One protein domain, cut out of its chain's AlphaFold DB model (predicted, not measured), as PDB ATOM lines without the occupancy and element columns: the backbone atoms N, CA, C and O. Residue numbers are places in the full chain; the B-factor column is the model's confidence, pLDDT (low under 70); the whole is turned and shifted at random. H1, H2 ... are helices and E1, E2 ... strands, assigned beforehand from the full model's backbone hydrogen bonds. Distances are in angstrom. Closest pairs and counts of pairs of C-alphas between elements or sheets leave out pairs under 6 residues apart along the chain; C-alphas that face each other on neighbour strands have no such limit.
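AT A GLANCE: This is residues 132 to 198 of the 225 residues of the protein "GGDEF domain protein" of Salinisphaera shabanensis E1L3A (UniProt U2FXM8). What shape would a structural biologist see first? A hairpin of two strands, E2 and E3, with the helix H4 packed on both of them, makes one end of the domain, and a loop-rich part with E1, H2 and H3 makes the other. H1, at the first printed residues, lies off to one side at the end of a long link, apart from every other named element. What is it built of? The printed part has 67 residues, with four named helices and three named strands in the order H1 E1 H2 H3 H4 E2 E3; the class is mixed, helices and strands, and the sheet E2 - E3 is antiparallel. How large is it? It is compact, with a radius of gyration of the C-alphas of 11.7 A and spans of 31 by 27 by 21 A.

HOW THE PARTS SIT: What does the first half hold? H1, residues 132 to 136, is apart from E1, residues 148 to 150. E1 pairs with no named strand, but residues 141 to 142 form a short antiparallel pairing with it. The closest C-alphas of E1 and H2, residues 159 to 162, are those of Trp 148 and Gly 159, 7.0 A apart. How do the later helices stand? H3, residues 168 to 171, and H4, residues 173 to 181, touch only at the corner by their link, with the C-alphas of Ala 169 and Trp 176 closest at 5.3 A. Every O i to N i+4 pair is within hydrogen-bond range in H1 and H4, while H2 and H3, with 4 residues each, are too short for such a pair. How do the last two strands pair? E2, residues 184 to 189, and E3, residues 192 to 197, form an antiparallel hairpin with 168 degrees between their directions; N 187 and O 194 are 2.9 A apart, and N 194 and O 187 2.8 A, both within hydrogen-bond range. Where is H4 closest to them? The closest C-alphas are Ala 178 and Ala 187 of E2, 7.1 A apart, and Ile 179 and Trp 196 of E3, 6.9 A apart.

IN THESE COORDINATES: Where does the first element begin? H1 begins at C-alpha 132, at (28.524, -6.312, 29.811). Which elements are longest? From first to last C-alpha, H4 measures 12.9 A, E2 15.8 A and E3 16.8 A. Where does the last strand end? E3 ends at C-alpha 197, at (12.391, -3.037, 28.172).

THE WHOLE: Which C-alphas are farthest apart? Those of Leu 162 and Val 188, at 31.8 A. Is the printed part whole, and which link is long? It has no cut, and the link from H1 to E1, with 11 residues, is long. Where is confidence low? The mean pLDDT of the printed part is 88.5, and residues 135 to 136 are under 70.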
ATOM      1  N   PRO A 132      28.096  -6.830  28.508       77.19
ATOM      2  CA  PRO A 132      28.524  -6.312  29.811       77.19
ATOM      3  C   PRO A 132      27.375  -6.150  30.816       77.19
ATOM      4  O   PRO A 132      27.603  -6.180  32.023       77.19
ATOM      5  N   LEU A 133      26.136  -5.996  30.334       73.00
ATOM      6  CA  LEU A 133      24.949  -5.957  31.192       73.00
ATOM      7  C   LEU A 133      24.753  -7.270  31.954       73.00
ATOM      8  O   LEU A 133      24.362  -7.230  33.115       73.00
ATOM      9  N   ASN A 134      25.096  -8.400  31.332       71.62
ATOM     10  CA  ASN A 134      25.061  -9.717  31.961       71.62
ATOM     11  C   ASN A 134      26.171  -9.899  33.019       71.62
ATOM     12  O   ASN A 134      26.091 -10.754  33.891       71.62
ATOM     13  N   MET A 135      27.227  -9.075  32.979       66.12
ATOM     14  CA  MET A 135      28.244  -9.046  34.040       66.12
ATOM     15  C   MET A 135      27.828  -8.172  35.232       66.12
ATOM     16  O   MET A 135      28.319  -8.368  36.342       66.12
ATOM     17  N   ALA A 136      26.953  -7.187  35.006       67.50
ATOM     18  CA  ALA A 136      26.464  -6.263  36.030       67.50
ATOM     19  C   ALA A 136      25.200  -6.765  36.757       67.50
ATOM     20  O   ALA A 136      24.837  -6.220  37.800       67.50
ATOM     21  N   GLY A 137      24.538  -7.789  36.218       74.12
ATOM     22  CA  GLY A 137      23.346  -8.434  36.762       74.12
ATOM     23  C   GLY A 137      22.911  -9.606  35.881       74.12
ATOM     24  O   GLY A 137      23.541  -9.885  34.870       74.12
ATOM     25  N   GLU A 138      21.832 -10.291  36.248       82.00
ATOM     26  CA  GLU A 138      21.309 -11.425  35.480       82.00
ATOM     27  C   GLU A 138      20.467 -10.920  34.297       82.00
ATOM     28  O   GLU A 138      19.344 -10.437  34.475       82.00
ATOM     29  N   LEU A 139      21.029 -10.967  33.086       87.88
ATOM     30  CA  LEU A 139      20.322 -10.550  31.879       87.88
ATOM     31  C   LEU A 139      19.432 -11.693  31.386       87.88
ATOM     32  O   LEU A 139      19.918 -12.755  31.014       87.88
ATOM     33  N   MET A 140      18.126 -11.444  31.334       90.88
ATOM     34  CA  MET A 140      17.133 -12.422  30.894       90.88
ATOM     35  C   MET A 140      16.372 -11.920  29.667       90.88
ATOM     36  O   MET A 140      16.167 -10.717  29.490       90.88
ATOM     37  N   LEU A 141      15.900 -12.855  28.844       92.50
ATOM     38  CA  LEU A 141      15.072 -12.596  27.670       92.50
ATOM     39  C   LEU A 141      13.918 -13.599  27.629       92.50
ATOM     40  O   LEU A 141      14.122 -14.802  27.766       92.50
ATOM     41  N   PHE A 142      12.702 -13.123  27.393       93.69
ATOM     42  CA  PHE A 142      11.512 -13.962  27.284       93.69
ATOM     43  C   PHE A 142      10.590 -13.439  26.182       93.69
ATOM     44  O   PHE A 142      10.630 -12.261  25.827       93.69
ATOM     45  N   ASN A 143       9.773 -14.327  25.619       92.06
ATOM     46  CA  ASN A 143       8.758 -13.951  24.639       92.06
ATOM     47  C   ASN A 143       7.527 -13.327  25.320       92.06
ATOM     48  O   ASN A 143       7.382 -13.369  26.537       92.06
ATOM     49  N   GLN A 144       6.589 -12.791  24.546       89.00
ATOM     50  CA  GLN A 144       5.396 -12.111  25.078       89.00
ATOM     51  C   GLN A 144       4.485 -13.013  25.925       89.00
ATOM     52  O   GLN A 144       3.777 -12.537  26.811       89.00
ATOM     53  N   ARG A 145       4.553 -14.332  25.714       91.00
ATOM     54  CA  ARG A 145       3.856 -15.342  26.523       91.00
ATOM     55  C   ARG A 145       4.555 -15.624  27.862       91.00
ATOM     56  O   ARG A 145       4.057 -16.414  28.662       91.00
ATOM     57  N   GLY A 146       5.702 -14.993  28.112       93.06
ATOM     58  CA  GLY A 146       6.491 -15.117  29.333       93.06
ATOM     59  C   GLY A 146       7.416 -16.334  29.368       93.06
ATOM     60  O   GLY A 146       7.972 -16.615  30.428       93.06
ATOM     61  N   TYR A 147       7.581 -17.071  28.265       95.62
ATOM     62  CA  TYR A 147       8.532 -18.183  28.196       95.62
ATOM     63  C   TYR A 147       9.944 -17.678  27.919       95.62
ATOM     64  O   TYR A 147      10.143 -16.794  27.083       95.62
ATOM     65  N   TRP A 148      10.923 -18.287  28.579       95.00
ATOM     66  CA  TRP A 148      12.324 -17.902  28.469       95.00
ATOM     67  C   TRP A 148      12.918 -18.231  27.094       95.00
ATOM     68  O   TRP A 148      12.742 -19.332  26.570       95.00
ATOM     69  N   LEU A 149      13.637 -17.260  26.536       93.38
ATOM     70  CA  LEU A 149      14.577 -17.418  25.420       93.38
ATOM     71  C   LEU A 149      16.021 -17.427  25.940       93.38
ATOM     72  O   LEU A 149      16.841 -18.171  25.420       93.38
ATOM     73  N   ILE A 150      16.285 -16.609  26.965       91.62
ATOM     74  CA  ILE A 150      17.468 -16.635  27.829       91.62
ATOM     75  C   ILE A 150      16.938 -16.581  29.259       91.62
ATOM     76  O   ILE A 150      16.320 -15.587  29.655       91.62
ATOM     77  N   GLY A 151      17.103 -17.673  29.995       91.00
ATOM     78  CA  GLY A 151      16.558 -17.828  31.342       91.00
ATOM     79  C   GLY A 151      17.635 -17.820  32.428       91.00
ATOM     80  O   GLY A 151      18.825 -17.770  32.122       91.00
ATOM     81  N   PRO A 152      17.235 -17.955  33.705       87.62
ATOM     82  CA  PRO A 152      18.177 -18.153  34.814       87.62
ATOM     83  C   PRO A 152      18.945 -19.488  34.713       87.62
ATOM     84  O   PRO A 152      19.974 -19.700  35.357       87.62
ATOM     85  N   SER A 153      18.447 -20.425  33.902       90.25
ATOM     86  CA  SER A 153      19.113 -21.675  33.548       90.25
ATOM     87  C   SER A 153      18.701 -22.114  32.143       90.25
ATOM     88  O   SER A 153      17.529 -22.008  31.790       90.25
ATOM     89  N   GLU A 154      19.618 -22.738  31.396       90.06
ATOM     90  CA  GLU A 154      19.335 -23.361  30.088       90.06
ATOM     91  C   GLU A 154      18.163 -24.364  30.131       90.06
ATOM     92  O   GLU A 154      17.509 -24.619  29.125       90.06
ATOM     93  N   ARG A 155      17.870 -24.948  31.305       93.50
ATOM     94  CA  ARG A 155      16.748 -25.890  31.493       93.50
ATOM     95  C   ARG A 155      15.374 -25.224  31.470       93.50
ATOM     96  O   ARG A 155      14.379 -25.923  31.306       93.50
ATOM     97  N   ASP A 156      15.324 -23.915  31.688       94.38
ATOM     98  CA  ASP A 156      14.086 -23.141  31.713       94.38
ATOM     99  C   ASP A 156      13.752 -22.535  30.342       94.38
ATOM    100  O   ASP A 156      12.622 -22.099  30.112       94.38
ATOM    101  N   GLU A 157      14.708 -22.537  29.416       94.88
ATOM    102  CA  GLU A 157      14.574 -21.949  28.087       94.88
ATOM    103  C   GLU A 157      13.703 -22.788  27.152       94.88
ATOM    104  O   GLU A 157      13.622 -24.009  27.248       94.88
ATOM    105  N   TRP A 158      13.057 -22.117  26.197       95.31
ATOM    106  CA  TRP A 158      12.279 -22.738  25.123       95.31
ATOM    107  C   TRP A 158      11.116 -23.616  25.596       95.31
ATOM    108  O   TRP A 158      10.659 -24.477  24.846       95.31
ATOM    109  N   GLY A 159      10.570 -23.376  26.793       95.38
ATOM    110  CA  GLY A 159       9.511 -24.213  27.370       95.38
ATOM    111  C   GLY A 159       8.276 -24.402  26.486       95.38
ATOM    112  O   GLY A 159       7.731 -25.502  26.403       95.38
ATOM    113  N   PHE A 160       7.903 -23.376  25.719       92.81
ATOM    114  CA  PHE A 160       6.816 -23.451  24.741       92.81
ATOM    115  C   PHE A 160       7.079 -24.445  23.597       92.81
ATOM    116  O   PHE A 160       6.128 -24.973  23.027       92.81
ATOM    117  N   ALA A 161       8.347 -24.689  23.255       92.25
ATOM    118  CA  ALA A 161       8.764 -25.643  22.232       92.25
ATOM    119  C   ALA A 161       9.106 -27.018  22.834       92.25
ATOM    120  O   ALA A 161       8.845 -28.045  22.214       92.25
ATOM    121  N   LEU A 162       9.669 -27.045  24.046       94.62
ATOM    122  CA  LEU A 162      10.135 -28.258  24.726       94.62
ATOM    123  C   LEU A 162       9.076 -28.905  25.635       94.62
ATOM    124  O   LEU A 162       9.312 -29.981  26.183       94.62
ATOM    125  N   GLY A 163       7.900 -28.289  25.770       94.44
ATOM    126  CA  GLY A 163       6.755 -28.861  26.479       94.44
ATOM    127  C   GLY A 163       6.828 -28.735  28.001       94.44
ATOM    128  O   GLY A 163       6.274 -29.575  28.708       94.44
ATOM    129  N   HIS A 164       7.502 -27.706  28.513       94.81
ATOM    130  CA  HIS A 164       7.502 -27.379  29.939       94.81
ATOM    131  C   HIS A 164       7.096 -25.927  30.170       94.81
ATOM    132  O   HIS A 164       7.321 -25.045  29.352       94.81
ATOM    133  N   ASP A 165       6.527 -25.664  31.337       94.38
ATOM    134  CA  ASP A 165       5.946 -24.365  31.667       94.38
ATOM    135  C   ASP A 165       6.857 -23.536  32.587       94.38
ATOM    136  O   ASP A 165       6.420 -23.001  33.609       94.38
ATOM    137  N   ALA A 166       8.144 -23.453  32.254       95.94
ATOM    138  CA  ALA A 166       9.041 -22.512  32.914       95.94
ATOM    139  C   ALA A 166       8.806 -21.118  32.313       95.94
ATOM    140  O   ALA A 166       9.102 -20.880  31.142       95.94
ATOM    141  N   THR A 167       8.210 -20.217  33.094       95.94
ATOM    142  CA  THR A 167       7.866 -18.860  32.651       95.94
ATOM    143  C   THR A 167       8.208 -17.821  33.706       95.94
ATOM    144  O   THR A 167       8.222 -18.114  34.908       95.94
ATOM    145  N   VAL A 168       8.387 -16.573  33.264       93.38
ATOM    146  CA  VAL A 168       8.598 -15.414  34.144       93.38
ATOM    147  C   VAL A 168       7.448 -15.279  35.134       93.38
ATOM    148  O   VAL A 168       7.670 -15.069  36.319       93.38
ATOM    149  N   ALA A 169       6.213 -15.473  34.673       93.50
ATOM    150  CA  ALA A 169       5.026 -15.371  35.515       93.50
ATOM    151  C   ALA A 169       5.027 -16.367  36.686       93.50
ATOM    152  O   ALA A 169       4.511 -16.050  37.756       93.50
ATOM    153  N   ARG A 170       5.594 -17.568  36.496       94.88
ATOM    154  CA  ARG A 170       5.655 -18.597  37.543       94.88
ATOM    155  C   ARG A 170       6.843 -18.417  38.478       94.88
ATOM    156  O   ARG A 170       6.686 -18.615  39.678       94.88
ATOM    157  N   GLN A 171       8.009 -18.064  37.944       91.75
ATOM    158  CA  GLN A 171       9.230 -17.923  38.742       91.75
ATOM    159  C   GLN A 171       9.317 -16.553  39.438       91.75
ATOM    160  O   GLN A 171       9.748 -16.466  40.585       91.75
ATOM    161  N   TYR A 172       8.845 -15.492  38.777       90.12
ATOM    162  CA  TYR A 172       8.951 -14.096  39.212       90.12
ATOM    163  C   TYR A 172       7.615 -13.336  39.055       90.12
ATOM    164  O   TYR A 172       7.536 -12.356  38.309       90.12
ATOM    165  N   PRO A 173       6.543 -13.730  39.771       90.38
ATOM    166  CA  PRO A 173       5.192 -13.189  39.568       90.38
ATOM    167  C   PRO A 173       5.083 -11.670  39.778       90.38
ATOM    168  O   PRO A 173       4.375 -10.995  39.034       90.38
ATOM    169  N   PHE A 174       5.807 -11.112  40.753       86.88
ATOM    170  CA  PHE A 174       5.812  -9.664  40.998       86.88
ATOM    171  C   PHE A 174       6.539  -8.885  39.894       86.88
ATOM    172  O   PHE A 174       6.066  -7.830  39.480       86.88
ATOM    173  N   GLY A 175       7.660  -9.418  39.390       86.25
ATOM    174  CA  GLY A 175       8.368  -8.835  38.247       86.25
ATOM    175  C   GLY A 175       7.500  -8.872  36.991       86.25
ATOM    176  O   GLY A 175       7.349  -7.862  36.311       86.25
ATOM    177  N   TRP A 176       6.837 -10.005  36.745       89.75
ATOM    178  CA  TRP A 176       5.903 -10.168  35.633       89.75
ATOM    179  C   TRP A 176       4.752  -9.158  35.662       89.75
ATOM    180  O   TRP A 176       4.425  -8.580  34.628       89.75
ATOM    181  N   GLN A 177       4.155  -8.911  36.833       88.50
ATOM    182  CA  GLN A 177       3.097  -7.910  36.960       88.50
ATOM    183  C   GLN A 177       3.589  -6.518  36.536       88.50
ATOM    184  O   GLN A 177       2.943  -5.880  35.712       88.50
ATOM    185  N   ALA A 178       4.748  -6.084  37.039       86.88
ATOM    186  CA  ALA A 178       5.308  -4.776  36.703       86.88
ATOM    187  C   ALA A 178       5.629  -4.644  35.200       86.88
ATOM    188  O   ALA A 178       5.320  -3.623  34.586       86.88
ATOM    189  N   ILE A 179       6.189  -5.701  34.599       88.56
ATOM    190  CA  ILE A 179       6.536  -5.759  33.171       88.56
ATOM    191  C   ILE A 179       5.296  -5.635  32.279       88.56
ATOM    192  O   ILE A 179       5.356  -5.003  31.231       88.56
ATOM    193  N   ARG A 180       4.160  -6.218  32.680       89.50
ATOM    194  CA  ARG A 180       2.922  -6.176  31.884       89.50
ATOM    195  C   ARG A 180       2.230  -4.820  31.868       89.50
ATOM    196  O   ARG A 180       1.397  -4.587  30.999       89.50
ATOM    197  N   GLU A 181       2.508  -3.968  32.847       87.44
ATOM    198  CA  GLU A 181       1.863  -2.658  32.954       87.44
ATOM    199  C   GLU A 181       2.523  -1.616  32.040       87.44
ATOM    200  O   GLU A 181       1.851  -0.692  31.588       87.44
ATOM    201  N   HIS A 182       3.824  -1.759  31.753       87.06
ATOM    202  CA  HIS A 182       4.594  -0.771  30.997       87.06
ATOM    203  C   HIS A 182       5.650  -1.439  30.108       87.06
ATOM    204  O   HIS A 182       6.402  -2.286  30.579       87.06
ATOM    205  N   ASP A 183       5.820  -0.969  28.869       86.94
ATOM    206  CA  ASP A 183       6.824  -1.508  27.929       86.94
ATOM    207  C   ASP A 183       8.275  -1.304  28.373       86.94
ATOM    208  O   ASP A 183       9.206  -1.846  27.787       86.94
ATOM    209  N   ASN A 184       8.526  -0.463  29.366       92.62
ATOM    210  CA  ASN A 184       9.840  -0.310  29.967       92.62
ATOM    211  C   ASN A 184       9.695   0.276  31.364       92.62
ATOM    212  O   ASN A 184       8.725   0.973  31.659       92.62
ATOM    213  N   GLY A 185      10.682   0.020  32.209       91.31
ATOM    214  CA  GLY A 185      10.669   0.558  33.554       91.31
ATOM    215  C   GLY A 185      11.677  -0.108  34.461       91.31
ATOM    216  O   GLY A 185      12.544  -0.874  34.035       91.31
ATOM    217  N   SER A 186      11.549   0.224  35.738       90.88
ATOM    218  CA  SER A 186      12.263  -0.456  36.802       90.88
ATOM    219  C   SER A 186      11.397  -0.523  38.052       90.88
ATOM    220  O   SER A 186      10.564   0.354  38.282       90.88
ATOM    221  N   ALA A 187      11.580  -1.569  38.847       87.44
ATOM    222  CA  ALA A 187      10.839  -1.790  40.077       87.44
ATOM    223  C   ALA A 187      11.743  -2.457  41.110       87.44
ATOM    224  O   ALA A 187      12.441  -3.426  40.812       87.44
ATOM    225  N   VAL A 188      11.716  -1.951  42.341       85.25
ATOM    226  CA  VAL A 188      12.361  -2.619  43.472       85.25
ATOM    227  C   VAL A 188      11.355  -3.587  44.077       85.25
ATOM    228  O   VAL A 188      10.271  -3.191  44.497       85.25
ATOM    229  N   THR A 189      11.723  -4.860  44.120       78.81
ATOM    230  CA  THR A 189      10.930  -5.931  44.726       78.81
ATOM    231  C   THR A 189      11.678  -6.518  45.924       78.81
ATOM    232  O   THR A 189      12.852  -6.213  46.145       78.81
ATOM    233  N   ALA A 190      11.039  -7.420  46.671       76.69
ATOM    234  CA  ALA A 190      11.727  -8.197  47.706       76.69
ATOM    235  C   ALA A 190      12.907  -9.028  47.151       76.69
ATOM    236  O   ALA A 190      13.820  -9.358  47.901       76.69
ATOM    237  N   GLY A 191      12.898  -9.342  45.848       73.25
ATOM    238  CA  GLY A 191      13.963 -10.061  45.146       73.25
ATOM    239  C   GLY A 191      15.021  -9.167  44.487       73.25
ATOM    240  O   GLY A 191      15.855  -9.686  43.757       73.25
ATOM    241  N   GLY A 192      14.993  -7.847  44.710       82.50
ATOM    242  CA  GLY A 192      15.962  -6.896  44.150       82.50
ATOM    243  C   GLY A 192      15.377  -5.932  43.114       82.50
ATOM    244  O   GLY A 192      14.157  -5.838  42.942       82.50
ATOM    245  N   LEU A 193      16.264  -5.177  42.456       86.12
ATOM    246  CA  LEU A 193      15.915  -4.219  41.405       86.12
ATOM    247  C   LEU A 193      15.726  -4.940  40.070       86.12
ATOM    248  O   LEU A 193      16.662  -5.526  39.536       86.12
ATOM    249  N   TRP A 194      14.534  -4.812  39.507       87.44
ATOM    250  CA  TRP A 194      14.225  -5.208  38.142       87.44
ATOM    251  C   TRP A 194      14.302  -3.987  37.247       87.44
ATOM    252  O   TRP A 194      13.777  -2.937  37.604       87.44
ATOM    253  N   SER A 195      14.931  -4.128  36.087       90.06
ATOM    254  CA  SER A 195      14.853  -3.159  34.993       90.06
ATOM    255  C   SER A 195      14.483  -3.909  33.726       90.06
ATOM    256  O   SER A 195      15.045  -4.970  33.462       90.06
ATOM    257  N   TRP A 196      13.540  -3.382  32.954       92.19
ATOM    258  CA  TRP A 196      13.056  -4.057  31.755       92.19
ATOM    259  C   TRP A 196      12.811  -3.090  30.607       92.19
ATOM    260  O   TRP A 196      12.602  -1.884  30.781       92.19
ATOM    261  N   ARG A 197      12.819  -3.668  29.410       90.94
ATOM    262  CA  ARG A 197      12.391  -3.037  28.172       90.94
ATOM    263  C   ARG A 197      11.861  -4.109  27.230       90.94
ATOM    264  O   ARG A 197      12.579  -5.049  26.905       90.94
ATOM    265  N   THR A 198      10.637  -3.924  26.768       88.75
ATOM    266  CA  THR A 198      10.036  -4.649  25.659       88.75
ATOM    267  C   THR A 198      10.685  -4.166  24.370       88.75
ATOM    268  O   THR A 198      10.777  -2.965  24.104       88.75
TER     269      THR A 198